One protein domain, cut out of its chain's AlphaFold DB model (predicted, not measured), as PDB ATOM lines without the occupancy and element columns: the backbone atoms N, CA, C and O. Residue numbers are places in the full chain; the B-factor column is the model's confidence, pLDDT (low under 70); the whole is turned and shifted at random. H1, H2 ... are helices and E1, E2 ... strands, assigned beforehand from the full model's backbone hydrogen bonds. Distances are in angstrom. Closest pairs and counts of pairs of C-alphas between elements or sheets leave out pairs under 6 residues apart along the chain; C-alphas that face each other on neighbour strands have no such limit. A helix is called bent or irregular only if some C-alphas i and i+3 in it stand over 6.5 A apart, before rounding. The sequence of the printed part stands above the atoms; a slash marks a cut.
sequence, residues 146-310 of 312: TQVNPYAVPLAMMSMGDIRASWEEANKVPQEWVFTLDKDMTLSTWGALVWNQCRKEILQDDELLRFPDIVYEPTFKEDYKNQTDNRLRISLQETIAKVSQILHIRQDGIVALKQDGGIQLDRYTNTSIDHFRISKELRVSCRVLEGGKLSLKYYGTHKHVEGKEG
ATOM      1  N   THR A 146     -46.668   6.406  10.496       95.81
ATOM      2  CA  THR A 146     -47.793   5.812   9.761       95.81
ATOM      3  C   THR A 146     -48.048   6.506   8.424       95.81
ATOM      4  O   THR A 146     -48.440   5.849   7.461       95.81
ATOM      5  N   GLN A 147     -47.753   7.809   8.332       96.62
ATOM      6  CA  GLN A 147     -47.848   8.583   7.090       96.62
ATOM      7  C   GLN A 147     -46.644   8.353   6.168       96.62
ATOM      8  O   GLN A 147     -46.736   8.560   4.960       96.62
ATOM      9  N   VAL A 148     -45.508   7.921   6.725       97.81
ATOM     10  CA  VAL A 148     -44.271   7.668   5.970       97.81
ATOM     11  C   VAL A 148     -44.211   6.231   5.452       97.81
ATOM     12  O   VAL A 148     -43.702   5.991   4.357       97.81
ATOM     13  N   ASN A 149     -44.760   5.274   6.205       96.62
ATOM     14  CA  ASN A 149     -44.670   3.842   5.921       96.62
ATOM     15  C   ASN A 149     -45.090   3.430   4.490       96.62
ATOM     16  O   ASN A 149     -44.391   2.606   3.896       96.62
ATOM     17  N   PRO A 150     -46.137   4.013   3.864       97.56
ATOM     18  CA  PRO A 150     -46.491   3.705   2.472       97.56
ATOM     19  C   PRO A 150     -45.361   3.958   1.459       97.56
ATOM     20  O   PRO A 150     -45.357   3.369   0.381       97.56
ATOM     21  N   TYR A 151     -44.395   4.808   1.810       98.25
ATOM     22  CA  TYR A 151     -43.271   5.222   0.973       98.25
ATOM     23  C   TYR A 151     -41.934   4.620   1.427       98.25
ATOM     24  O   TYR A 151     -40.883   4.970   0.889       98.25
ATOM     25  N   ALA A 152     -41.949   3.711   2.408       98.25
ATOM     26  CA  ALA A 152     -40.742   3.199   3.052       98.25
ATOM     27  C   ALA A 152     -39.750   2.564   2.068       98.25
ATOM     28  O   ALA A 152     -38.548   2.762   2.208       98.25
ATOM     29  N   VAL A 153     -40.232   1.835   1.053       98.56
ATOM     30  CA  VAL A 153     -39.360   1.161   0.075       98.56
ATOM     31  C   VAL A 153     -38.588   2.180  -0.785       98.56
ATOM     32  O   VAL A 153     -37.356   2.138  -0.748       98.56
ATOM     33  N   PRO A 154     -39.236   3.130  -1.498       98.19
ATOM     34  CA  PRO A 154     -38.512   4.197  -2.189       98.19
ATOM     35  C   PRO A 154     -37.596   5.021  -1.281       98.19
ATOM     36  O   PRO A 154     -36.460   5.288  -1.664       98.19
ATOM     37  N   LEU A 155     -38.050   5.400  -0.079       97.88
ATOM     38  CA  LEU A 155     -37.252   6.211   0.850       97.88
ATOM     39  C   LEU A 155     -35.999   5.464   1.329       97.88
ATOM     40  O   LEU A 155     -34.905   6.028   1.317       97.88
ATOM     41  N   ALA A 156     -36.132   4.182   1.680       98.06
ATOM     42  CA  ALA A 156     -35.006   3.336   2.055       98.06
ATOM     43  C   ALA A 156     -34.005   3.188   0.901       98.06
ATOM     44  O   ALA A 156     -32.805   3.340   1.119       98.06
ATOM     45  N   MET A 157     -34.474   2.960  -0.329       98.06
ATOM     46  CA  MET A 157     -33.594   2.859  -1.499       98.06
ATOM     47  C   MET A 157     -32.888   4.186  -1.803       98.06
ATOM     48  O   MET A 157     -31.668   4.189  -1.947       98.06
ATOM     49  N   MET A 158     -33.613   5.312  -1.809       95.62
ATOM     50  CA  MET A 158     -33.028   6.645  -2.013       95.62
ATOM     51  C   MET A 158     -32.027   7.025  -0.916       95.62
ATOM     52  O   MET A 158     -31.053   7.719  -1.187       95.62
ATOM     53  N   SER A 159     -32.217   6.536   0.316       93.38
ATOM     54  CA  SER A 159     -31.247   6.742   1.401       93.38
ATOM     55  C   SER A 159     -29.915   6.010   1.187       93.38
ATOM     56  O   SER A 159     -28.927   6.351   1.831       93.38
ATOM     57  N   MET A 160     -29.874   5.028   0.279       93.31
ATOM     58  CA  MET A 160     -28.665   4.279  -0.085       93.31
ATOM     59  C   MET A 160     -27.990   4.809  -1.359       93.31
ATOM     60  O   MET A 160     -26.819   4.509  -1.597       93.31
ATOM     61  N   GLY A 161     -28.709   5.589  -2.167       91.31
ATOM     62  CA  GLY A 161     -28.226   6.203  -3.401       91.31
ATOM     63  C   GLY A 161     -29.369   6.511  -4.366       91.31
ATOM     64  O   GLY A 161     -30.520   6.171  -4.112       91.31
ATOM     65  N   ASP A 162     -29.048   7.130  -5.500       93.19
ATOM     66  CA  ASP A 162     -30.053   7.531  -6.488       93.19
ATOM     67  C   ASP A 162     -30.854   6.334  -7.027       93.19
ATOM     68  O   ASP A 162     -30.340   5.222  -7.178       93.19
ATOM     69  N   ILE A 163     -32.112   6.565  -7.380       95.62
ATOM     70  CA  ILE A 163     -33.002   5.608  -8.053       95.62
ATOM     71  C   ILE A 163     -33.463   6.181  -9.397       95.62
ATOM     72  O   ILE A 163     -33.281   7.363  -9.677       95.62
ATOM     73  N   ARG A 164     -34.095   5.363 -10.245       95.06
ATOM     74  CA  ARG A 164     -34.675   5.850 -11.506       95.06
ATOM     75  C   ARG A 164     -35.956   6.635 -11.249       95.06
ATOM     76  O   ARG A 164     -36.909   6.085 -10.708       95.06
ATOM     77  N   ALA A 165     -36.026   7.863 -11.755       93.62
ATOM     78  CA  ALA A 165     -37.232   8.694 -11.700       93.62
ATOM     79  C   ALA A 165     -38.416   8.082 -12.479       93.62
ATOM     80  O   ALA A 165     -39.578   8.379 -12.218       93.62
ATOM     81  N   SER A 166     -38.141   7.185 -13.431       93.88
ATOM     82  CA  SER A 166     -39.172   6.447 -14.165       93.88
ATOM     83  C   SER A 166     -39.834   5.327 -13.351       93.88
ATOM     84  O   SER A 166     -40.761   4.694 -13.851       93.88
ATOM     85  N   TRP A 167     -39.355   5.024 -12.141       95.12
ATOM     86  CA  TRP A 167     -39.949   3.993 -11.295       95.12
ATOM     87  C   TRP A 167     -41.271   4.486 -10.691       95.12
ATOM     88  O   TRP A 167     -41.312   5.464  -9.950       95.12
ATOM     89  N   GLU A 168     -42.369   3.798 -11.007       94.88
ATOM     90  CA  GLU A 168     -43.729   4.220 -10.646       94.88
ATOM     91  C   GLU A 168     -43.943   4.400  -9.136       94.88
ATOM     92  O   GLU A 168     -44.567   5.377  -8.727       94.88
ATOM     93  N   GLU A 169     -43.398   3.515  -8.294       94.25
ATOM     94  CA  GLU A 169     -43.541   3.647  -6.835       94.25
ATOM     95  C   GLU A 169     -42.811   4.880  -6.290       94.25
ATOM     96  O   GLU A 169     -43.292   5.511  -5.351       94.25
ATOM     97  N   ALA A 170     -41.687   5.273  -6.897       93.38
ATOM     98  CA  ALA A 170     -40.955   6.471  -6.497       93.38
ATOM     99  C   ALA A 170     -41.760   7.751  -6.759       93.38
ATOM    100  O   ALA A 170     -41.745   8.675  -5.952       93.38
ATOM    101  N   ASN A 171     -42.544   7.772  -7.841       92.69
ATOM    102  CA  ASN A 171     -43.393   8.910  -8.203       92.69
ATOM    103  C   ASN A 171     -44.604   9.106  -7.274       92.69
ATOM    104  O   ASN A 171     -45.288  10.122  -7.378       92.69
ATOM    105  N   LYS A 172     -44.884   8.153  -6.375       96.62
ATOM    106  CA  LYS A 172     -45.931   8.288  -5.350       96.62
ATOM    107  C   LYS A 172     -45.446   9.033  -4.108       96.62
ATOM    108  O   LYS A 172     -46.280   9.485  -3.326       96.62
ATOM    109  N   VAL A 173     -44.131   9.126  -3.907       97.81
ATOM    110  CA  VAL A 173     -43.537   9.826  -2.763       97.81
ATOM    111  C   VAL A 173     -43.866  11.324  -2.862       97.81
ATOM    112  O   VAL A 173     -43.792  11.876  -3.964       97.81
ATOM    113  N   PRO A 174     -44.223  12.002  -1.752       97.50
ATOM    114  CA  PRO A 174     -44.450  13.447  -1.748       97.50
ATOM    115  C   PRO A 174     -43.298  14.220  -2.397       97.50
ATOM    116  O   PRO A 174     -42.125  13.947  -2.128       97.50
ATOM    117  N   GLN A 175     -43.631  15.199  -3.246       94.06
ATOM    118  CA  GLN A 175     -42.645  15.931  -4.050       94.06
ATOM    119  C   GLN A 175     -41.629  16.675  -3.181       94.06
ATOM    120  O   GLN A 175     -40.464  16.781  -3.543       94.06
ATOM    121  N   GLU A 176     -42.040  17.134  -2.001       92.12
ATOM    122  CA  GLU A 176     -41.185  17.833  -1.047       92.12
ATOM    123  C   GLU A 176     -40.097  16.927  -0.462       92.12
ATOM    124  O   GLU A 176     -39.106  17.428   0.070       92.12
ATOM    125  N   TRP A 177     -40.270  15.603  -0.520       94.56
ATOM    126  CA  TRP A 177     -39.349  14.615   0.051       94.56
ATOM    127  C   TRP A 177     -38.339  14.087  -0.961       94.56
ATOM    128  O   TRP A 177     -37.386  13.406  -0.581       94.56
ATOM    129  N   VAL A 178     -38.518  14.408  -2.238       93.88
ATOM    130  CA  VAL A 178     -37.660  13.916  -3.311       93.88
ATOM    131  C   VAL A 178     -37.009  15.065  -4.055       93.88
ATOM    132  O   VAL A 178     -37.509  16.185  -4.109       93.88
ATOM    133  N   PHE A 179     -35.857  14.774  -4.629       89.94
ATOM    134  CA  PHE A 179     -35.175  15.646  -5.559       89.94
ATOM    135  C   PHE A 179     -34.926  14.856  -6.843       89.94
ATOM    136  O   PHE A 179     -34.274  13.812  -6.814       89.94
ATOM    137  N   THR A 180     -35.458  15.342  -7.962       90.88
ATOM    138  CA  THR A 180     -35.370  14.672  -9.265       90.88
ATOM    139  C   THR A 180     -34.506  15.488 -10.209       90.88
ATOM    140  O   THR A 180     -34.747  16.681 -10.397       90.88
ATOM    141  N   LEU A 181     -33.541  14.835 -10.855       84.94
ATOM    142  CA  LEU A 181     -32.796  15.420 -11.959       84.94
ATOM    143  C   LEU A 181     -32.691  14.448 -13.128       84.94
ATOM    144  O   LEU A 181     -32.175  13.339 -13.002       84.94
ATOM    145  N   ASP A 182     -33.116  14.924 -14.296       87.81
ATOM    146  CA  ASP A 182     -33.142  14.166 -15.541       87.81
ATOM    147  C   ASP A 182     -33.886  12.830 -15.377       87.81
ATOM    148  O   ASP A 182     -35.113  12.778 -15.405       87.81
ATOM    149  N   LYS A 183     -33.135  11.740 -15.211       91.69
ATOM    150  CA  LYS A 183     -33.630  10.360 -15.123       91.69
ATOM    151  C   LYS A 183     -33.468   9.744 -13.735       91.69
ATOM    152  O   LYS A 183     -33.906   8.608 -13.535       91.69
ATOM    153  N   ASP A 184     -32.827  10.459 -12.817       92.25
ATOM    154  CA  ASP A 184     -32.460   9.968 -11.497       92.25
ATOM    155  C   ASP A 184     -33.180  10.789 -10.410       92.25
ATOM    156  O   ASP A 184     -33.523  11.959 -10.599       92.25
ATOM    157  N   MET A 185     -33.477  10.143  -9.289       93.06
ATOM    158  CA  MET A 185     -34.229  10.696  -8.164       93.06
ATOM    159  C   MET A 185     -33.568  10.272  -6.852       93.06
ATOM    160  O   MET A 185     -33.068   9.155  -6.739       93.06
ATOM    161  N   THR A 186     -33.566  11.159  -5.863       92.38
ATOM    162  CA  THR A 186     -32.978  10.927  -4.538       92.38
ATOM    163  C   THR A 186     -33.776  11.642  -3.447       92.38
ATOM    164  O   THR A 186     -34.744  12.346  -3.746       92.38
ATOM    165  N   LEU A 187     -33.399  11.472  -2.176       91.75
ATOM    166  CA  LEU A 187     -34.036  12.197  -1.074       91.75
ATOM    167  C   LEU A 187     -33.718  13.692  -1.164       91.75
ATOM    168  O   LEU A 187     -32.560  14.093  -1.276       91.75
ATOM    169  N   SER A 188     -34.746  14.528  -1.030       90.12
ATOM    170  CA  SER A 188     -34.536  15.940  -0.716       90.12
ATOM    171  C   SER A 188     -34.005  16.087   0.716       90.12
ATOM    172  O   SER A 188     -34.018  15.147   1.516       90.12
ATOM    173  N   THR A 189     -33.622  17.306   1.095       86.56
ATOM    174  CA  THR A 189     -33.324  17.640   2.495       86.56
ATOM    175  C   THR A 189     -34.446  17.229   3.456       86.56
ATOM    176  O   THR A 189     -34.179  16.671   4.522       86.56
ATOM    177  N   TRP A 190     -35.702  17.483   3.088       90.94
ATOM    178  CA  TRP A 190     -36.849  17.170   3.935       90.94
ATOM    179  C   TRP A 190     -37.168  15.681   3.935       90.94
ATOM    180  O   TRP A 190     -37.487  15.143   4.989       90.94
ATOM    181  N   GLY A 191     -37.005  14.996   2.800       93.50
ATOM    182  CA  GLY A 191     -37.143  13.543   2.737       93.50
ATOM    183  C   GLY A 191     -36.112  12.831   3.602       93.50
ATOM    184  O   GLY A 191     -36.464  11.928   4.356       93.50
ATOM    185  N   ALA A 192     -34.858  13.293   3.574       91.06
ATOM    186  CA  ALA A 192     -33.804  12.795   4.451       91.06
ATOM    187  C   ALA A 192     -34.133  13.040   5.930       91.06
ATOM    188  O   ALA A 192     -34.023  12.118   6.735       91.06
ATOM    189  N   LEU A 193     -34.591  14.244   6.292       92.19
ATOM    190  CA  LEU A 193     -35.021  14.546   7.659       92.19
ATOM    191  C   LEU A 193     -36.159  13.617   8.109       92.19
ATOM    192  O   LEU A 193     -36.030  12.953   9.133       92.19
ATOM    193  N   VAL A 194     -37.244  13.541   7.333       95.06
ATOM    194  CA  VAL A 194     -38.422  12.707   7.621       95.06
ATOM    195  C   VAL A 194     -38.024  11.241   7.781       95.06
ATOM    196  O   VAL A 194     -38.351  10.622   8.794       95.06
ATOM    197  N   TRP A 195     -37.265  10.700   6.823       95.06
ATOM    198  CA  TRP A 195     -36.803   9.316   6.860       95.06
ATOM    199  C   TRP A 195     -35.919   9.052   8.078       95.06
ATOM    200  O   TRP A 195     -36.161   8.106   8.819       95.06
ATOM    201  N   ASN A 196     -34.944   9.915   8.369       91.94
ATOM    202  CA  ASN A 196     -34.021   9.710   9.486       91.94
ATOM    203  C   ASN A 196     -34.714   9.692  10.855       91.94
ATOM    204  O   ASN A 196     -34.234   9.006  11.758       91.94
ATOM    205  N   GLN A 197     -35.841  10.396  11.004       92.75
ATOM    206  CA  GLN A 197     -36.616  10.405  12.247       92.75
ATOM    207  C   GLN A 197     -37.424   9.124  12.485       92.75
ATOM    208  O   GLN A 197     -37.660   8.779  13.641       92.75
ATOM    209  N   CYS A 198     -37.831   8.403  11.436       95.12
ATOM    210  CA  CYS A 198     -38.711   7.233  11.564       95.12
ATOM    211  C   CYS A 198     -38.120   5.915  11.029       95.12
ATOM    212  O   CYS A 198     -38.648   4.849  11.336       95.12
ATOM    213  N   ARG A 199     -36.992   5.934  10.301       95.44
ATOM    214  CA  ARG A 199     -36.428   4.734   9.655       95.44
ATOM    215  C   ARG A 199     -36.149   3.602  10.632       95.44
ATOM    216  O   ARG A 199     -36.399   2.453  10.308       95.44
ATOM    217  N   LYS A 200     -35.659   3.906  11.839       94.88
ATOM    218  CA  LYS A 200     -35.354   2.872  12.843       94.88
ATOM    219  C   LYS A 200     -36.621   2.140  13.284       94.88
ATOM    220  O   LYS A 200     -36.570   0.936  13.473       94.88
ATOM    221  N   GLU A 201     -37.736   2.859  13.408       95.50
ATOM    222  CA  GLU A 201     -39.042   2.290  13.748       95.50
ATOM    223  C   GLU A 201     -39.575   1.398  12.625       95.50
ATOM    224  O   GLU A 201     -39.980   0.272  12.887       95.50
ATOM    225  N   ILE A 202     -39.491   1.870  11.382       97.06
ATOM    226  CA  ILE A 202     -39.983   1.151  10.200       97.06
ATOM    227  C   ILE A 202     -39.119  -0.083   9.891       97.06
ATOM    228  O   ILE A 202     -39.629  -1.156   9.592       97.06
ATOM    229  N   LEU A 203     -37.792   0.046   9.958       97.25
ATOM    230  CA  LEU A 203     -36.857  -1.000   9.532       97.25
ATOM    231  C   LEU A 203     -36.626  -2.091  10.586       97.25
ATOM    232  O   LEU A 203     -36.106  -3.153  10.245       97.25
ATOM    233  N   GLN A 204     -36.973  -1.851  11.854       95.25
ATOM    234  CA  GLN A 204     -36.885  -2.876  12.904       95.25
ATOM    235  C   GLN A 204     -38.124  -3.787  12.978       95.25
ATOM    236  O   GLN A 204     -38.111  -4.741  13.761       95.25
ATOM    237  N   ASP A 205     -39.169  -3.485  12.202       94.31
ATOM    238  CA  ASP A 205     -40.440  -4.213  12.194       94.31
ATOM    239  C   ASP A 205     -40.251  -5.716  11.895       94.31
ATOM    240  O   ASP A 205     -39.266  -6.139  11.280       94.31
ATOM    241  N   ASP A 206     -41.189  -6.542  12.360       91.50
ATOM    242  CA  ASP A 206     -41.217  -7.982  12.085       91.50
ATOM    243  C   ASP A 206     -41.499  -8.285  10.602       91.50
ATOM    244  O   ASP A 206     -41.157  -9.368  10.108       91.50
ATOM    245  N   GLU A 207     -42.106  -7.344   9.877       93.50
ATOM    246  CA  GLU A 207     -42.331  -7.439   8.442       93.50
ATOM    247  C   GLU A 207     -41.165  -6.859   7.628       93.50
ATOM    248  O   GLU A 207     -40.750  -5.711   7.774       93.50
ATOM    249  N   LEU A 208     -40.652  -7.672   6.700       96.81
ATOM    250  CA  LEU A 208     -39.671  -7.225   5.715       96.81
ATOM    251  C   LEU A 208     -40.321  -6.274   4.707       96.81
ATOM    252  O   LEU A 208     -41.345  -6.605   4.094       96.81
ATOM    253  N   LEU A 209     -39.651  -5.153   4.448       98.06
ATOM    254  CA  LEU A 209     -39.965  -4.293   3.318       98.06
ATOM    255  C   LEU A 209     -39.814  -5.068   2.003       98.06
ATOM    256  O   LEU A 209     -38.906  -5.880   1.818       98.06
ATOM    257  N   ARG A 210     -40.726  -4.820   1.059       97.56
ATOM    258  CA  ARG A 210     -40.752  -5.511  -0.236       97.56
ATOM    259  C   ARG A 210     -39.936  -4.739  -1.264       97.56
ATOM    260  O   ARG A 210     -40.488  -3.969  -2.046       97.56
ATOM    261  N   PHE A 211     -38.627  -4.950  -1.249       98.19
ATOM    262  CA  PHE A 211     -37.721  -4.309  -2.197       98.19
ATOM    263  C   PHE A 211     -37.836  -4.907  -3.615       98.19
ATOM    264  O   PHE A 211     -37.965  -6.130  -3.752       98.19
ATOM    265  N   PRO A 212     -37.785  -4.084  -4.682       96.88
ATOM    266  CA  PRO A 212     -37.751  -4.583  -6.053       96.88
ATOM    267  C   PRO A 212     -36.487  -5.414  -6.303       96.88
ATOM    268  O   PRO A 212     -35.464  -5.243  -5.645       96.88
ATOM    269  N   ASP A 213     -36.568  -6.343  -7.255       97.12
ATOM    270  CA  ASP A 213     -35.456  -7.218  -7.665       97.12
ATOM    271  C   ASP A 213     -34.906  -8.156  -6.569       97.12
ATOM    272  O   ASP A 213     -33.915  -8.862  -6.781       97.12
ATOM    273  N   ILE A 214     -35.618  -8.248  -5.441       98.38
ATOM    274  CA  ILE A 214     -35.344  -9.144  -4.321       98.38
ATOM    275  C   ILE A 214     -36.501 -10.131  -4.146       98.38
ATOM    276  O   ILE A 214     -37.675  -9.762  -4.106       98.38
ATOM    277  N   VAL A 215     -36.167 -11.410  -4.006       98.38
ATOM    278  CA  VAL A 215     -37.099 -12.485  -3.659       98.38
ATOM    279  C   VAL A 215     -36.686 -13.060  -2.310       98.38
ATOM    280  O   VAL A 215     -35.553 -13.493  -2.139       98.38
ATOM    281  N   TYR A 216     -37.605 -13.078  -1.348       98.38
ATOM    282  CA  TYR A 216     -37.354 -13.632  -0.016       98.38
ATOM    283  C   TYR A 216     -37.839 -15.074   0.079       98.38
ATOM    284  O   TYR A 216     -39.054 -15.312   0.103       98.38
ATOM    285  N   GLU A 217     -36.912 -16.020   0.199       98.44
ATOM    286  CA  GLU A 217     -37.252 -17.419   0.462       98.44
ATOM    287  C   GLU A 217     -37.830 -17.595   1.881       98.44
ATOM    288  O   GLU A 217     -37.523 -16.810   2.786       98.44
ATOM    289  N   PRO A 218     -38.653 -18.631   2.126       98.38
ATOM    290  CA  PRO A 218     -39.246 -18.874   3.443       98.38
ATOM    291  C   PRO A 218     -38.218 -18.981   4.576       98.38
ATOM    292  O   PRO A 218     -38.442 -18.439   5.655       98.38
ATOM    293  N   THR A 219     -37.073 -19.614   4.311       98.31
ATOM    294  CA  THR A 219     -35.971 -19.761   5.272       98.31
ATOM    295  C   THR A 219     -35.338 -18.424   5.638       98.31
ATOM    296  O   THR A 219     -35.031 -18.192   6.800       98.31
ATOM    297  N   PHE A 220     -35.221 -17.501   4.683       98.56
ATOM    298  CA  PHE A 220     -34.691 -16.167   4.950       98.56
ATOM    299  C   PHE A 220     -35.633 -15.394   5.875       98.56
ATOM    300  O   PHE A 220     -35.199 -14.728   6.811       98.56
ATOM    301  N   LYS A 221     -36.945 -15.504   5.630       98.12
ATOM    302  CA  LYS A 221     -37.968 -14.893   6.489       98.12
ATOM    303  C   LYS A 221     -37.950 -15.487   7.897       98.12
ATOM    304  O   LYS A 221     -38.191 -14.761   8.854       98.12
ATOM    305  N   GLU A 222     -37.680 -16.784   8.026       97.56
ATOM    306  CA  GLU A 222     -37.517 -17.449   9.321       97.56
ATOM    307  C   GLU A 222     -36.283 -16.922  10.067       97.56
ATOM    308  O   GLU A 222     -36.404 -16.506  11.219       97.56
ATOM    309  N   ASP A 223     -35.128 -16.840   9.400       97.88
ATOM    310  CA  ASP A 223     -33.903 -16.269   9.973       97.88
ATOM    311  C   ASP A 223     -34.103 -14.807  10.406       97.88
ATOM    312  O   ASP A 223     -33.668 -14.414  11.489       97.88
ATOM    313  N   TYR A 224     -34.805 -14.006   9.594       97.44
ATOM    314  CA  TYR A 224     -35.150 -12.623   9.930       97.44
ATOM    315  C   TYR A 224     -36.013 -12.534  11.193       97.44
ATOM    316  O   TYR A 224     -35.688 -11.785  12.112       97.44
ATOM    317  N   LYS A 225     -37.083 -13.335  11.275       96.31
ATOM    318  CA  LYS A 225     -37.971 -13.362  12.449       96.31
ATOM    319  C   LYS A 225     -37.243 -13.793  13.721       96.31
ATOM    320  O   LYS A 225     -37.527 -13.264  14.791       96.31
ATOM    321  N   ASN A 226     -36.287 -14.714  13.600       95.62
ATOM    322  CA  ASN A 226     -35.479 -15.196  14.720       95.62
ATOM    323  C   ASN A 226     -34.411 -14.190  15.187       95.62
ATOM    324  O   ASN A 226     -33.845 -14.365  16.267       95.62
ATOM    325  N   GLN A 227     -34.118 -13.142  14.411       95.31
ATOM    326  CA  GLN A 227     -33.232 -12.066  14.842       95.31
ATOM    327  C   GLN A 227     -33.967 -11.157  15.832       95.31
ATOM    328  O   GLN A 227     -34.925 -10.493  15.453       95.31
ATOM    329  N   THR A 228     -33.510 -11.096  17.082       93.75
ATOM    330  CA  THR A 228     -34.134 -10.283  18.143       93.75
ATOM    331  C   THR A 228     -33.434  -8.947  18.387       93.75
ATOM    332  O   THR A 228     -33.987  -8.089  19.071       93.75
ATOM    333  N   ASP A 229     -32.234  -8.737  17.839       95.75
ATOM    334  CA  ASP A 229     -31.544  -7.451  17.910       95.75
ATOM    335  C   ASP A 229     -32.051  -6.510  16.808       95.75
ATOM    336  O   ASP A 229     -31.740  -6.668  15.620       95.75
ATOM    337  N   ASN A 230     -32.800  -5.481  17.215       95.94
ATOM    338  CA  ASN A 230     -33.333  -4.452  16.321       95.94
ATOM    339  C   ASN A 230     -32.239  -3.760  15.499       95.94
ATOM    340  O   ASN A 230     -32.478  -3.398  14.349       95.94
ATOM    341  N   ARG A 231     -31.021  -3.603  16.034       94.81
ATOM    342  CA  ARG A 231     -29.909  -2.984  15.292       94.81
ATOM    343  C   ARG A 231     -29.498  -3.845  14.104       94.81
ATOM    344  O   ARG A 231     -29.214  -3.314  13.033       94.81
ATOM    345  N   LEU A 232     -29.497  -5.166  14.280       96.19
ATOM    346  CA  LEU A 232     -29.176  -6.114  13.217       96.19
ATOM    347  C   LEU A 232     -30.304  -6.214  12.183       96.19
ATOM    348  O   LEU A 232     -30.012  -6.368  11.000       96.19
ATOM    349  N   ARG A 233     -31.571  -6.080  12.598       96.75
ATOM    350  CA  ARG A 233     -32.713  -5.988  11.668       96.75
ATOM    351  C   ARG A 233     -32.628  -4.751  10.781       96.75
ATOM    352  O   ARG A 233     -32.685  -4.881   9.561       96.75
ATOM    353  N   ILE A 234     -32.405  -3.583  11.390       97.00
ATOM    354  CA  ILE A 234     -32.248  -2.312  10.671       97.00
ATOM    355  C   ILE A 234     -31.090  -2.421   9.675       97.00
ATOM    356  O   ILE A 234     -31.286  -2.194   8.485       97.00
ATOM    357  N   SER A 235     -29.910  -2.854  10.137       96.69
ATOM    358  CA  SER A 235     -28.722  -2.991   9.285       96.69
ATOM    359  C   SER A 235     -28.941  -3.954   8.113       96.69
ATOM    360  O   SER A 235     -28.499  -3.681   6.995       96.69
ATOM    361  N   LEU A 236     -29.653  -5.063   8.333       98.19
ATOM    362  CA  LEU A 236     -30.017  -5.989   7.267       98.19
ATOM    363  C   LEU A 236     -30.943  -5.329   6.236       98.19
ATOM    364  O   LEU A 236     -30.661  -5.419   5.042       98.19
ATOM    365  N   GLN A 237     -32.017  -4.660   6.666       98.44
ATOM    366  CA  GLN A 237     -32.953  -4.017   5.737       98.44
ATOM    367  C   GLN A 237     -32.307  -2.854   4.968       98.44
ATOM    368  O   GLN A 237     -32.526  -2.749   3.765       98.44
ATOM    369  N   GLU A 238     -31.450  -2.042   5.601       97.88
ATOM    370  CA  GLU A 238     -30.651  -1.007   4.917       97.88
ATOM    371  C   GLU A 238     -29.727  -1.631   3.859       97.88
ATOM    372  O   GLU A 238     -29.647  -1.159   2.723       97.88
ATOM    373  N   THR A 239     -29.080  -2.754   4.188       98.38
ATOM    374  CA  THR A 239     -28.212  -3.454   3.234       98.38
ATOM    375  C   THR A 239     -29.009  -4.011   2.053       98.38
ATOM    376  O   THR A 239     -28.575  -3.890   0.910       98.38
ATOM    377  N   ILE A 240     -30.193  -4.582   2.290       98.62
ATOM    378  CA  ILE A 240     -31.058  -5.077   1.210       98.62
ATOM    379  C   ILE A 240     -31.592  -3.920   0.363       98.62
ATOM    380  O   ILE A 240     -31.631  -4.052  -0.859       98.62
ATOM    381  N   ALA A 241     -31.932  -2.781   0.974       98.56
ATOM    382  CA  ALA A 241     -32.305  -1.568   0.252       98.56
ATOM    383  C   ALA A 241     -31.182  -1.128  -0.694       98.56
ATOM    384  O   ALA A 241     -31.448  -0.831  -1.857       98.56
ATOM    385  N   LYS A 242     -29.922  -1.167  -0.238       98.31
ATOM    386  CA  LYS A 242     -28.750  -0.857  -1.067       98.31
ATOM    387  C   LYS A 242     -28.569  -1.861  -2.205       98.31
ATOM    388  O   LYS A 242     -28.350  -1.466  -3.348       98.31
ATOM    389  N   VAL A 243     -28.675  -3.159  -1.915       98.38
ATOM    390  CA  VAL A 243     -28.579  -4.213  -2.936       98.38
ATOM    391  C   VAL A 243     -29.655  -4.017  -4.003       98.38
ATOM    392  O   VAL A 243     -29.343  -3.983  -5.189       98.38
ATOM    393  N   SER A 244     -30.905  -3.825  -3.581       98.12
ATOM    394  CA  SER A 244     -32.034  -3.548  -4.465       98.12
ATOM    395  C   SER A 244     -31.822  -2.272  -5.280       98.12
ATOM    396  O   SER A 244     -32.001  -2.296  -6.492       98.12
ATOM    397  N   GLN A 245     -31.356  -1.183  -4.662       97.56
ATOM    398  CA  GLN A 245     -31.064   0.078  -5.347       97.56
ATOM    399  C   GLN A 245     -30.038  -0.114  -6.472       97.56
ATOM    400  O   GLN A 245     -30.292   0.313  -7.598       97.56
ATOM    401  N   ILE A 246     -28.933  -0.824  -6.213       97.44
ATOM    402  CA  ILE A 246     -27.899  -1.111  -7.220       97.44
ATOM    403  C   ILE A 246     -28.463  -1.954  -8.369       97.44
ATOM    404  O   ILE A 246     -28.208  -1.638  -9.534       97.44
ATOM    405  N   LEU A 247     -29.221  -3.011  -8.057       96.56
ATOM    406  CA  LEU A 247     -29.852  -3.872  -9.063       96.56
ATOM    407  C   LEU A 247     -30.854  -3.103  -9.925       96.56
ATOM    408  O   LEU A 247     -30.896  -3.295 -11.136       96.56
ATOM    409  N   HIS A 248     -31.626  -2.215  -9.304       93.62
ATOM    410  CA  HIS A 248     -32.729  -1.522  -9.949       93.62
ATOM    411  C   HIS A 248     -32.262  -0.362 -10.839       93.62
ATOM    412  O   HIS A 248     -32.838  -0.106 -11.898       93.62
ATOM    413  N   ILE A 249     -31.205   0.359 -10.442       92.62
ATOM    414  CA  ILE A 249     -30.706   1.503 -11.219       92.62
ATOM    415  C   ILE A 249     -29.745   1.092 -12.345       92.62
ATOM    416  O   ILE A 249     -29.665   1.787 -13.368       92.62
ATOM    417  N   ARG A 250     -29.015  -0.021 -12.198       89.50
ATOM    418  CA  ARG A 250     -27.935  -0.416 -13.116       89.50
ATOM    419  C   ARG A 250     -28.298  -1.613 -13.985       89.50
ATOM    420  O   ARG A 250     -28.688  -2.660 -13.489       89.50
ATOM    421  N   GLN A 251     -28.016  -1.508 -15.284       87.56
ATOM    422  CA  GLN A 251     -28.127  -2.649 -16.204       87.56
ATOM    423  C   GLN A 251     -27.135  -3.774 -15.859       87.56
ATOM    424  O   GLN A 251     -27.437  -4.947 -16.039       87.56
ATOM    425  N   ASP A 252     -25.958  -3.421 -15.333       91.81
ATOM    426  CA  ASP A 252     -24.900  -4.335 -14.893       91.81
ATOM    427  C   ASP A 252     -24.950  -4.609 -13.375       91.81
ATOM    428  O   ASP A 252     -23.914  -4.859 -12.756       91.81
ATOM    429  N   GLY A 253     -26.142  -4.568 -12.765       93.88
ATOM    430  CA  GLY A 253     -26.339  -4.590 -11.309       93.88
ATOM    431  C   GLY A 253     -25.556  -5.681 -10.573       93.88
ATOM    432  O   GLY A 253     -24.873  -5.391  -9.597       93.88
ATOM    433  N   ILE A 254     -25.549  -6.918 -11.077       96.19
ATOM    434  CA  ILE A 254     -24.783  -8.018 -10.467       96.19
ATOM    435  C   ILE A 254     -23.280  -7.723 -10.444       96.19
ATOM    436  O   ILE A 254     -22.633  -7.953  -9.428       96.19
ATOM    437  N   VAL A 255     -22.714  -7.201 -11.536       95.75
ATOM    438  CA  VAL A 255     -21.289  -6.836 -11.595       95.75
ATOM    439  C   VAL A 255     -20.997  -5.705 -10.611       95.75
ATOM    440  O   VAL A 255     -20.005  -5.769  -9.888       95.75
ATOM    441  N   ALA A 256     -21.891  -4.720 -10.523       96.19
ATOM    442  CA  ALA A 256     -21.765  -3.616  -9.582       96.19
ATOM    443  C   ALA A 256     -21.792  -4.081  -8.116       96.19
ATOM    444  O   ALA A 256     -20.973  -3.624  -7.323       96.19
ATOM    445  N   LEU A 257     -22.647  -5.049  -7.759       97.06
ATOM    446  CA  LEU A 257     -22.674  -5.635  -6.410       97.06
ATOM    447  C   LEU A 257     -21.371  -6.364  -6.045       97.06
ATOM    448  O   LEU A 257     -20.978  -6.362  -4.879       97.06
ATOM    449  N   LYS A 258     -20.690  -6.982  -7.021       96.00
ATOM    450  CA  LYS A 258     -19.376  -7.620  -6.799       96.00
ATOM    451  C   LYS A 258     -18.277  -6.594  -6.519       96.00
ATOM    452  O   LYS A 258     -17.340  -6.878  -5.782       96.00
ATOM    453  N   GLN A 259     -18.378  -5.420  -7.139       95.31
ATOM    454  CA  GLN A 259     -17.392  -4.342  -7.034       95.31
ATOM    455  C   GLN A 259     -17.654  -3.400  -5.850       95.31
ATOM    456  O   GLN A 259     -16.743  -2.686  -5.433       95.31
ATOM    457  N   ASP A 260     -18.873  -3.383  -5.304       94.88
ATOM    458  CA  ASP A 260     -19.211  -2.556  -4.149       94.88
ATOM    459  C   ASP A 260     -18.429  -3.009  -2.909       94.88
ATOM    460  O   ASP A 260     -18.541  -4.148  -2.451       94.88
ATOM    461  N   GLY A 261     -17.638  -2.093  -2.344       89.06
ATOM    462  CA  GLY A 261     -16.741  -2.390  -1.229       89.06
ATOM    463  C   GLY A 261     -17.444  -2.790   0.074       89.06
ATOM    464  O   GLY A 261     -16.797  -3.392   0.929       89.06
ATOM    465  N   GLY A 262     -18.734  -2.472   0.232       89.12
ATOM    466  CA  GLY A 262     -19.531  -2.835   1.407       89.12
ATOM    467  C   GLY A 262     -20.300  -4.145   1.231       89.12
ATOM    468  O   GLY A 262     -20.291  -4.976   2.134       89.12
ATOM    469  N   ILE A 263     -20.932  -4.341   0.069       94.81
ATOM    470  CA  ILE A 263     -21.756  -5.522  -0.226       94.81
ATOM    471  C   ILE A 263     -20.888  -6.742  -0.548       94.81
ATOM    472  O   ILE A 263     -21.076  -7.797   0.058       94.81
ATOM    473  N   GLN A 264     -19.939  -6.598  -1.480       92.31
ATOM    474  CA  GLN A 264     -19.038  -7.664  -1.935       92.31
ATOM    475  C   GLN A 264     -19.772  -8.976  -2.251       92.31
ATOM    476  O   GLN A 264     -19.575  -9.990  -1.580       92.31
ATOM    477  N   LEU A 265     -20.643  -8.950  -3.264       96.88
ATOM    478  CA  LEU A 265     -21.297 -10.169  -3.741       96.88
ATOM    479  C   LEU A 265     -20.243 -11.142  -4.290       96.88
ATOM    480  O   LEU A 265     -19.489 -10.792  -5.196       96.88
ATOM    481  N   ASP A 266     -20.210 -12.368  -3.782       95.25
ATOM    482  CA  ASP A 266     -19.247 -13.383  -4.207       95.25
ATOM    483  C   ASP A 266     -19.853 -14.789  -4.193       95.25
ATOM    484  O   ASP A 266     -20.884 -15.044  -3.568       95.25
ATOM    485  N   ARG A 267     -19.208 -15.722  -4.888       95.81
ATOM    486  CA  ARG A 267     -19.651 -17.106  -5.033       95.81
ATOM    487  C   ARG A 267     -18.877 -18.022  -4.101       95.81
ATOM    488  O   ARG A 267     -17.650 -17.998  -4.093       95.81
ATOM    489  N   TYR A 268     -19.577 -18.895  -3.380       94.50
ATOM    490  CA  TYR A 268     -18.898 -19.963  -2.645       94.50
ATOM    491  C   TYR A 268     -18.199 -20.916  -3.620       94.50
ATOM    492  O   TYR A 268     -18.778 -21.338  -4.629       94.50
ATOM    493  N   THR A 269     -16.955 -21.272  -3.298       91.75
ATOM    494  CA  THR A 269     -16.077 -22.097  -4.134       91.75
ATOM    495  C   THR A 269     -16.751 -23.407  -4.540       91.75
ATOM    496  O   THR A 269     -17.256 -24.136  -3.695       91.75
ATOM    497  N   ASN A 270     -16.725 -23.736  -5.836       89.94
ATOM    498  CA  ASN A 270     -17.330 -24.951  -6.404       89.94
ATOM    499  C   ASN A 270     -18.852 -25.090  -6.189       89.94
ATOM    500  O   ASN A 270     -19.378 -26.202  -6.204       89.94
ATOM    501  N   THR A 271     -19.579 -23.982  -6.023       92.75
ATOM    502  CA  THR A 271     -21.044 -23.993  -5.886       92.75
ATOM    503  C   THR A 271     -21.708 -23.041  -6.878       92.75
ATOM    504  O   THR A 271     -21.050 -22.245  -7.547       92.75
ATOM    505  N   SER A 272     -23.038 -23.088  -6.948       91.62
ATOM    506  CA  SER A 272     -23.864 -22.075  -7.612       91.62
ATOM    507  C   SER A 272     -24.496 -21.093  -6.614       91.62
ATOM    508  O   SER A 272     -25.529 -20.499  -6.922       91.62
ATOM    509  N   ILE A 273     -23.967 -21.018  -5.389       96.25
ATOM    510  CA  ILE A 273     -24.527 -20.223  -4.295       96.25
ATOM    511  C   ILE A 273     -23.674 -18.973  -4.152       96.25
ATOM    512  O   ILE A 273     -22.459 -19.044  -3.957       96.25
ATOM    513  N   ASP A 274     -24.334 -17.832  -4.258       97.38
ATOM    514  CA  ASP A 274     -23.730 -16.529  -4.067       97.38
ATOM    515  C   ASP A 274     -24.022 -16.041  -2.637       97.38
ATOM    516  O   ASP A 274     -24.897 -16.555  -1.934       97.38
ATOM    517  N   HIS A 275     -23.269 -15.061  -2.162       97.69
ATOM    518  CA  HIS A 275     -23.480 -14.439  -0.863       97.69
ATOM    519  C   HIS A 275     -22.960 -13.011  -0.857       97.69
ATOM    520  O   HIS A 275     -22.033 -12.682  -1.593       97.69
ATOM    521  N   PHE A 276     -23.537 -12.171  -0.007       97.88
ATOM    522  CA  PHE A 276     -23.041 -10.821   0.235       97.88
ATOM    523  C   PHE A 276     -23.026 -10.497   1.726       97.88
ATOM    524  O   PHE A 276     -23.664 -11.172   2.544       97.88
ATOM    525  N   ARG A 277     -22.255  -9.474   2.087       96.06
ATOM    526  CA  ARG A 277     -22.007  -9.079   3.473       96.06
ATOM    527  C   ARG A 277     -23.054  -8.089   3.959       96.06
ATOM    528  O   ARG A 277     -23.427  -7.165   3.248       96.06
ATOM    529  N   ILE A 278     -23.471  -8.283   5.207       96.25
ATOM    530  CA  ILE A 278     -24.163  -7.267   6.015       96.25
ATOM    531  C   ILE A 278     -23.138  -6.580   6.922       96.25
ATOM    532  O   ILE A 278     -23.111  -5.365   7.071       96.25
ATOM    533  N   SER A 279     -22.237  -7.375   7.502       92.81
ATOM    534  CA  SER A 279     -21.099  -6.911   8.290       92.81
ATOM    535  C   SER A 279     -19.912  -7.861   8.093       92.81
ATOM    536  O   SER A 279     -19.958  -8.777   7.272       92.81
ATOM    537  N   LYS A 280     -18.832  -7.681   8.864       89.12
ATOM    538  CA  LYS A 280     -17.722  -8.649   8.877       89.12
ATOM    539  C   LYS A 280     -18.157 -10.042   9.354       89.12
ATOM    540  O   LYS A 280     -17.540 -11.030   8.969       89.12
ATOM    541  N   GLU A 281     -19.202 -10.120  10.174       92.69
ATOM    542  CA  GLU A 281     -19.656 -11.365  10.803       92.69
ATOM    543  C   GLU A 281     -20.918 -11.934  10.148       92.69
ATOM    544  O   GLU A 281     -21.094 -13.155  10.103       92.69
ATOM    545  N   LEU A 282     -21.779 -11.055   9.627       96.75
ATOM    546  CA  LEU A 282     -23.103 -11.388   9.116       96.75
ATOM    547  C   LEU A 282     -23.158 -11.319   7.594       96.75
ATOM    548  O   LEU A 282     -22.611 -10.407   6.970       96.75
ATOM    549  N   ARG A 283     -23.867 -12.274   6.998       97.06
ATOM    550  CA  ARG A 283     -24.028 -12.393   5.550       97.06
ATOM    551  C   ARG A 283     -25.399 -12.931   5.186       97.06
ATOM    552  O   ARG A 283     -26.093 -13.512   6.020       97.06
ATOM    553  N   VAL A 284     -25.726 -12.782   3.914       98.50
ATOM    554  CA  VAL A 284     -26.906 -13.374   3.294       98.50
ATOM    555  C   VAL A 284     -26.449 -14.295   2.174       98.50
ATOM    556  O   VAL A 284     -25.666 -13.866   1.326       98.50
ATOM    557  N   SER A 285     -26.908 -15.549   2.163       98.50
ATOM    558  CA  SER A 285     -26.774 -16.400   0.977       98.50
ATOM    559  C   SER A 285     -27.898 -16.117  -0.007       98.50
ATOM    560  O   SER A 285     -29.032 -15.807   0.370       98.50
ATOM    561  N   CYS A 286     -27.579 -16.217  -1.290       98.25
ATOM    562  CA  CYS A 286     -28.512 -15.924  -2.356       98.25
ATOM    563  C   CYS A 286     -28.193 -16.688  -3.645       98.25
ATOM    564  O   CYS A 286     -27.162 -17.350  -3.786       98.25
ATOM    565  N   ARG A 287     -29.110 -16.594  -4.606       97.62
ATOM    566  CA  ARG A 287     -28.899 -17.022  -5.990       97.62
ATOM    567  C   ARG A 287     -29.290 -15.902  -6.934       97.62
ATOM    568  O   ARG A 287     -30.337 -15.279  -6.756       97.62
ATOM    569  N   VAL A 288     -28.474 -15.705  -7.964       96.19
ATOM    570  CA  VAL A 288     -28.832 -14.849  -9.095       96.19
ATOM    571  C   VAL A 288     -29.876 -15.566  -9.945       96.19
ATOM    572  O   VAL A 288     -29.645 -16.676 -10.423       96.19
ATOM    573  N   LEU A 289     -31.031 -14.931 -10.108       94.81
ATOM    574  CA  LEU A 289     -32.120 -15.394 -10.957       94.81
ATOM    575  C   LEU A 289     -32.004 -14.797 -12.365       94.81
ATOM    576  O   LEU A 289     -31.268 -13.836 -12.610       94.81
ATOM    577  N   GLU A 290     -32.782 -15.350 -13.294       86.19
ATOM    578  CA  GLU A 290     -32.955 -14.761 -14.619       86.19
ATOM    579  C   GLU A 290     -33.489 -13.320 -14.505       86.19
ATOM    580  O   GLU A 290     -34.305 -13.002 -13.636       86.19
ATOM    581  N   GLY A 291     -32.976 -12.422 -15.349       84.25
ATOM    582  CA  GLY A 291     -33.281 -10.990 -15.272       84.25
ATOM    583  C   GLY A 291     -32.487 -10.215 -14.213       84.25
ATOM    584  O   GLY A 291     -32.776  -9.045 -14.000       84.25
ATOM    585  N   GLY A 292     -31.490 -10.831 -13.562       90.12
ATOM    586  CA  GLY A 292     -30.555 -10.129 -12.670       90.12
ATOM    587  C   GLY A 292     -31.061  -9.905 -11.243       90.12
ATOM    588  O   GLY A 292     -30.441  -9.158 -10.493       90.12
ATOM    589  N   LYS A 293     -32.156 -10.564 -10.854       95.81
ATOM    590  CA  LYS A 293     -32.728 -10.503  -9.498       95.81
ATOM    591  C   LYS A 293     -31.979 -11.415  -8.531       95.81
ATOM    592  O   LYS A 293     -31.335 -12.375  -8.957       95.81
ATOM    593  N   LEU A 294     -32.123 -11.177  -7.228       98.06
ATOM    594  CA  LEU A 294     -31.583 -12.061  -6.191       98.06
ATOM    595  C   LEU A 294     -32.698 -12.767  -5.417       98.06
ATOM    596  O   LEU A 294     -33.589 -12.121  -4.875       98.06
ATOM    597  N   SER A 295     -32.608 -14.095  -5.312       98.38
ATOM    598  CA  SER A 295     -33.348 -14.873  -4.311       98.38
ATOM    599  C   SER A 295     -32.485 -15.014  -3.059       98.38
ATOM    600  O   SER A 295     -31.399 -15.586  -3.129       98.38
ATOM    601  N   LEU A 296     -32.936 -14.445  -1.938       98.62
ATOM    602  CA  LEU A 296     -32.264 -14.470  -0.639       98.62
ATOM    603  C   LEU A 296     -32.752 -15.671   0.164       98.62
ATOM    604  O   LEU A 296     -33.959 -15.823   0.361       98.62
ATOM    605  N   LYS A 297     -31.820 -16.498   0.649       98.31
ATOM    606  CA  LYS A 297     -32.143 -17.813   1.213       98.31
ATOM    607  C   LYS A 297     -31.862 -17.962   2.704       98.31
ATOM    608  O   LYS A 297     -32.759 -18.403   3.412       98.31
ATOM    609  N   TYR A 298     -30.676 -17.601   3.185       98.50
ATOM    610  CA  TYR A 298     -30.358 -17.622   4.619       98.50
ATOM    611  C   TYR A 298     -29.680 -16.331   5.053       98.50
ATOM    612  O   TYR A 298     -28.942 -15.726   4.274       98.50
ATOM    613  N   TYR A 299     -29.893 -15.940   6.307       98.25
ATOM    614  CA  TYR A 299     -29.257 -14.789   6.941       98.25
ATOM    615  C   TYR A 299     -28.662 -15.184   8.290       98.25
ATOM    616  O   TYR A 299     -29.318 -15.791   9.130       98.25
ATOM    617  N   GLY A 300     -27.412 -14.801   8.533       97.38
ATOM    618  CA  GLY A 300     -26.807 -14.984   9.844       97.38
ATOM    619  C   GLY A 300     -25.292 -14.926   9.813       97.38
ATOM    620  O   GLY A 300     -24.682 -14.366   8.900       97.38
ATOM    621  N   THR A 301     -24.677 -15.521  10.833       96.75
ATOM    622  CA  THR A 301     -23.217 -15.639  10.909       96.75
ATOM    623  C   THR A 301     -22.674 -16.501   9.774       96.75
ATOM    624  O   THR A 301     -23.378 -17.355   9.234       96.75
ATOM    625  N   HIS A 302     -21.386 -16.340   9.463       93.00
ATOM    626  CA  HIS A 302     -20.681 -17.186   8.495       93.00
ATOM    627  C   HIS A 302     -20.965 -18.681   8.685       93.00
ATOM    628  O   HIS A 302     -21.466 -19.333   7.776       93.00
ATOM    629  N   LYS A 303     -20.738 -19.183   9.905       94.12
ATOM    630  CA  LYS A 303     -20.925 -20.593  10.262       94.12
ATOM    631  C   LYS A 303     -22.375 -21.049  10.105       94.12
ATOM    632  O   LYS A 303     -22.615 -22.188   9.711       94.12
ATOM    633  N   HIS A 304     -23.335 -20.186  10.444       95.81
ATOM    634  CA  HIS A 304     -24.750 -20.501  10.288       95.81
ATOM    635  C   HIS A 304     -25.106 -20.671   8.808       95.81
ATOM    636  O   HIS A 304     -25.608 -21.723   8.420       95.81
ATOM    637  N   VAL A 305     -24.794 -19.666   7.988       96.25
ATOM    638  CA  VAL A 305     -25.157 -19.645   6.565       96.25
ATOM    639  C   VAL A 305     -24.472 -20.782   5.805       96.25
ATOM    640  O   VAL A 305     -25.133 -21.506   5.066       96.25
ATOM    641  N   GLU A 306     -23.179 -21.009   6.036       94.81
ATOM    642  CA  GLU A 306     -22.450 -22.117   5.408       94.81
ATOM    643  C   GLU A 306     -22.985 -23.486   5.819       94.81
ATOM    644  O   GLU A 306     -23.189 -24.356   4.974       94.81
ATOM    645  N   GLY A 307     -23.275 -23.664   7.112       95.81
ATOM    646  CA  GLY A 307     -23.851 -24.902   7.627       95.81
ATOM    647  C   GLY A 307     -25.234 -25.199   7.045       95.81
ATOM    648  O   GLY A 307     -25.537 -26.358   6.771       95.81
ATOM    649  N   LYS A 308     -26.061 -24.168   6.826       96.44
ATOM    650  CA  LYS A 308     -27.387 -24.300   6.202       96.44
ATOM    651  C   LYS A 308     -27.312 -24.569   4.699       96.44
ATOM    652  O   LYS A 308     -28.118 -25.343   4.191       96.44
ATOM    653  N   GLU A 309     -26.356 -23.963   4.000       95.44
ATOM    654  CA  GLU A 309     -26.144 -24.193   2.564       95.44
ATOM    655  C   GLU A 309     -25.341 -25.467   2.260       95.44
ATOM    656  O   GLU A 309     -25.346 -25.933   1.122       95.44
ATOM    657  N   GLY A 310     -24.665 -26.050   3.256       92.94
ATOM    658  CA  GLY A 310     -23.797 -27.213   3.070       92.94
ATOM    659  C   GLY A 310     -22.503 -26.884   2.318       92.94
ATOM    660  O   GLY A 310     -21.975 -27.741   1.611       92.94
TER     661      GLY A 310
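What this domain is: This is residues 146 to 310 of the 312 residues of the protein "Putative CRISPR-associated protein" of Leptolyngbya sp. SIO3F4 (UniProt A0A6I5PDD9). A strongly twisted sheet of four strands, E3, E6, E5 and E4, has the long helix H4 over one face and the short helix H6 over the other; on the far side of H4 from the sheet, H1, H2 and the small hairpin E1 E2 make a second lobe. H3 sits beside the sheet, and H5 makes a corner with H4 near that helix's last residues. The printed part has 165 residues, with six named helices and six named strands in the order H1 E1 E2 H2 E3 H3 H4 H5 E4 E5 E6 H6, and its class is mixed, helices and strands. The larger sheet, in the order E3 E6 E5 E4, is mixed; the smaller is antiparallel. The whole is compact, with a radius of gyration of the C-alphas of 15.7 A and spans of 48, 34 and 25 A.

Where its parts are: In the larger sheet E3 is residues 214 to 216, E6 294 to 301 (19.4 A), E5 282 to 288 (19.4 A) and E4 274 to 277. H4, residues 230 to 249, is 28.3 A long and begins at C-alpha 230 (-33.333, -4.452, 16.321). H3 is residues 218 to 226, H5 253 to 259 and H6 302 to 309, with C-alpha 309 at (-26.144, -24.193, 2.564). H1, residues 146 to 160 (21.6 A), begins at C-alpha 146 (-47.793, 5.812, 9.761). E1 is residues 178 to 181, E2 184 to 187 and H2 189 to 203 (20.2 A). H1 and H2 are irregular: C-alphas 150 and 153 are 7.9 A apart, and C-alphas 197 and 200 are 7.7 A apart.

How they stand to each other: E4, E5 and E6 form a meander, each strand the antiparallel neighbour of the one before; N 284 and O 276 are 3.0 A apart, N 297 and O 285 2.9 A. E3 is parallel to E6, with N 215 and O 294 at 2.8 A. E6 bends by 61 degrees at residue 297. The sheet and the helices on both its faces make three layers: H4 is on one face at a height over the sheet of 9.0 A, and H6 is on the opposite face at a height over the sheet of 7.1 A. H3 is at the sheet's level, its closest C-alpha pair with E6 being Phe 220 and Tyr 298, 4.6 A. H5 only grazes the sheet. H4 is the hub. It touches H1 at a steep tilt of 64 degrees, the same way, closest at the C-alphas of Met 157 and Ala 241, 4.9 A. It touches H2 at a steep tilt of 54 degrees, opposite ways, closest at Leu 203 and Ile 234, 4.9 A. It touches H5 at a steep tilt of 61 degrees, closest at Leu 247 and Gly 253, 4.2 A. H1 and H2 touch, about perpendicular at 74 degrees, closest at Leu 155 and Trp 195, 6.8 A. In the hairpin E1 E2, N 179 and O 186 are 2.8 A apart. H1 and H6 are apart. Every O i to N i+4 pair is within hydrogen-bond range in H3, H4, H5 and H6; in H1 it is 7 of 11, in H2 9 of 11.

The domain as a whole: The C-alphas farthest apart, those of Glu 176 and Asn 270, are 49.3 A apart. The printed part has no cut. The links H1 to E1 and H5 to E4 are long. The mean pLDDT of the printed part is 95.1, and no printed residue is under 70.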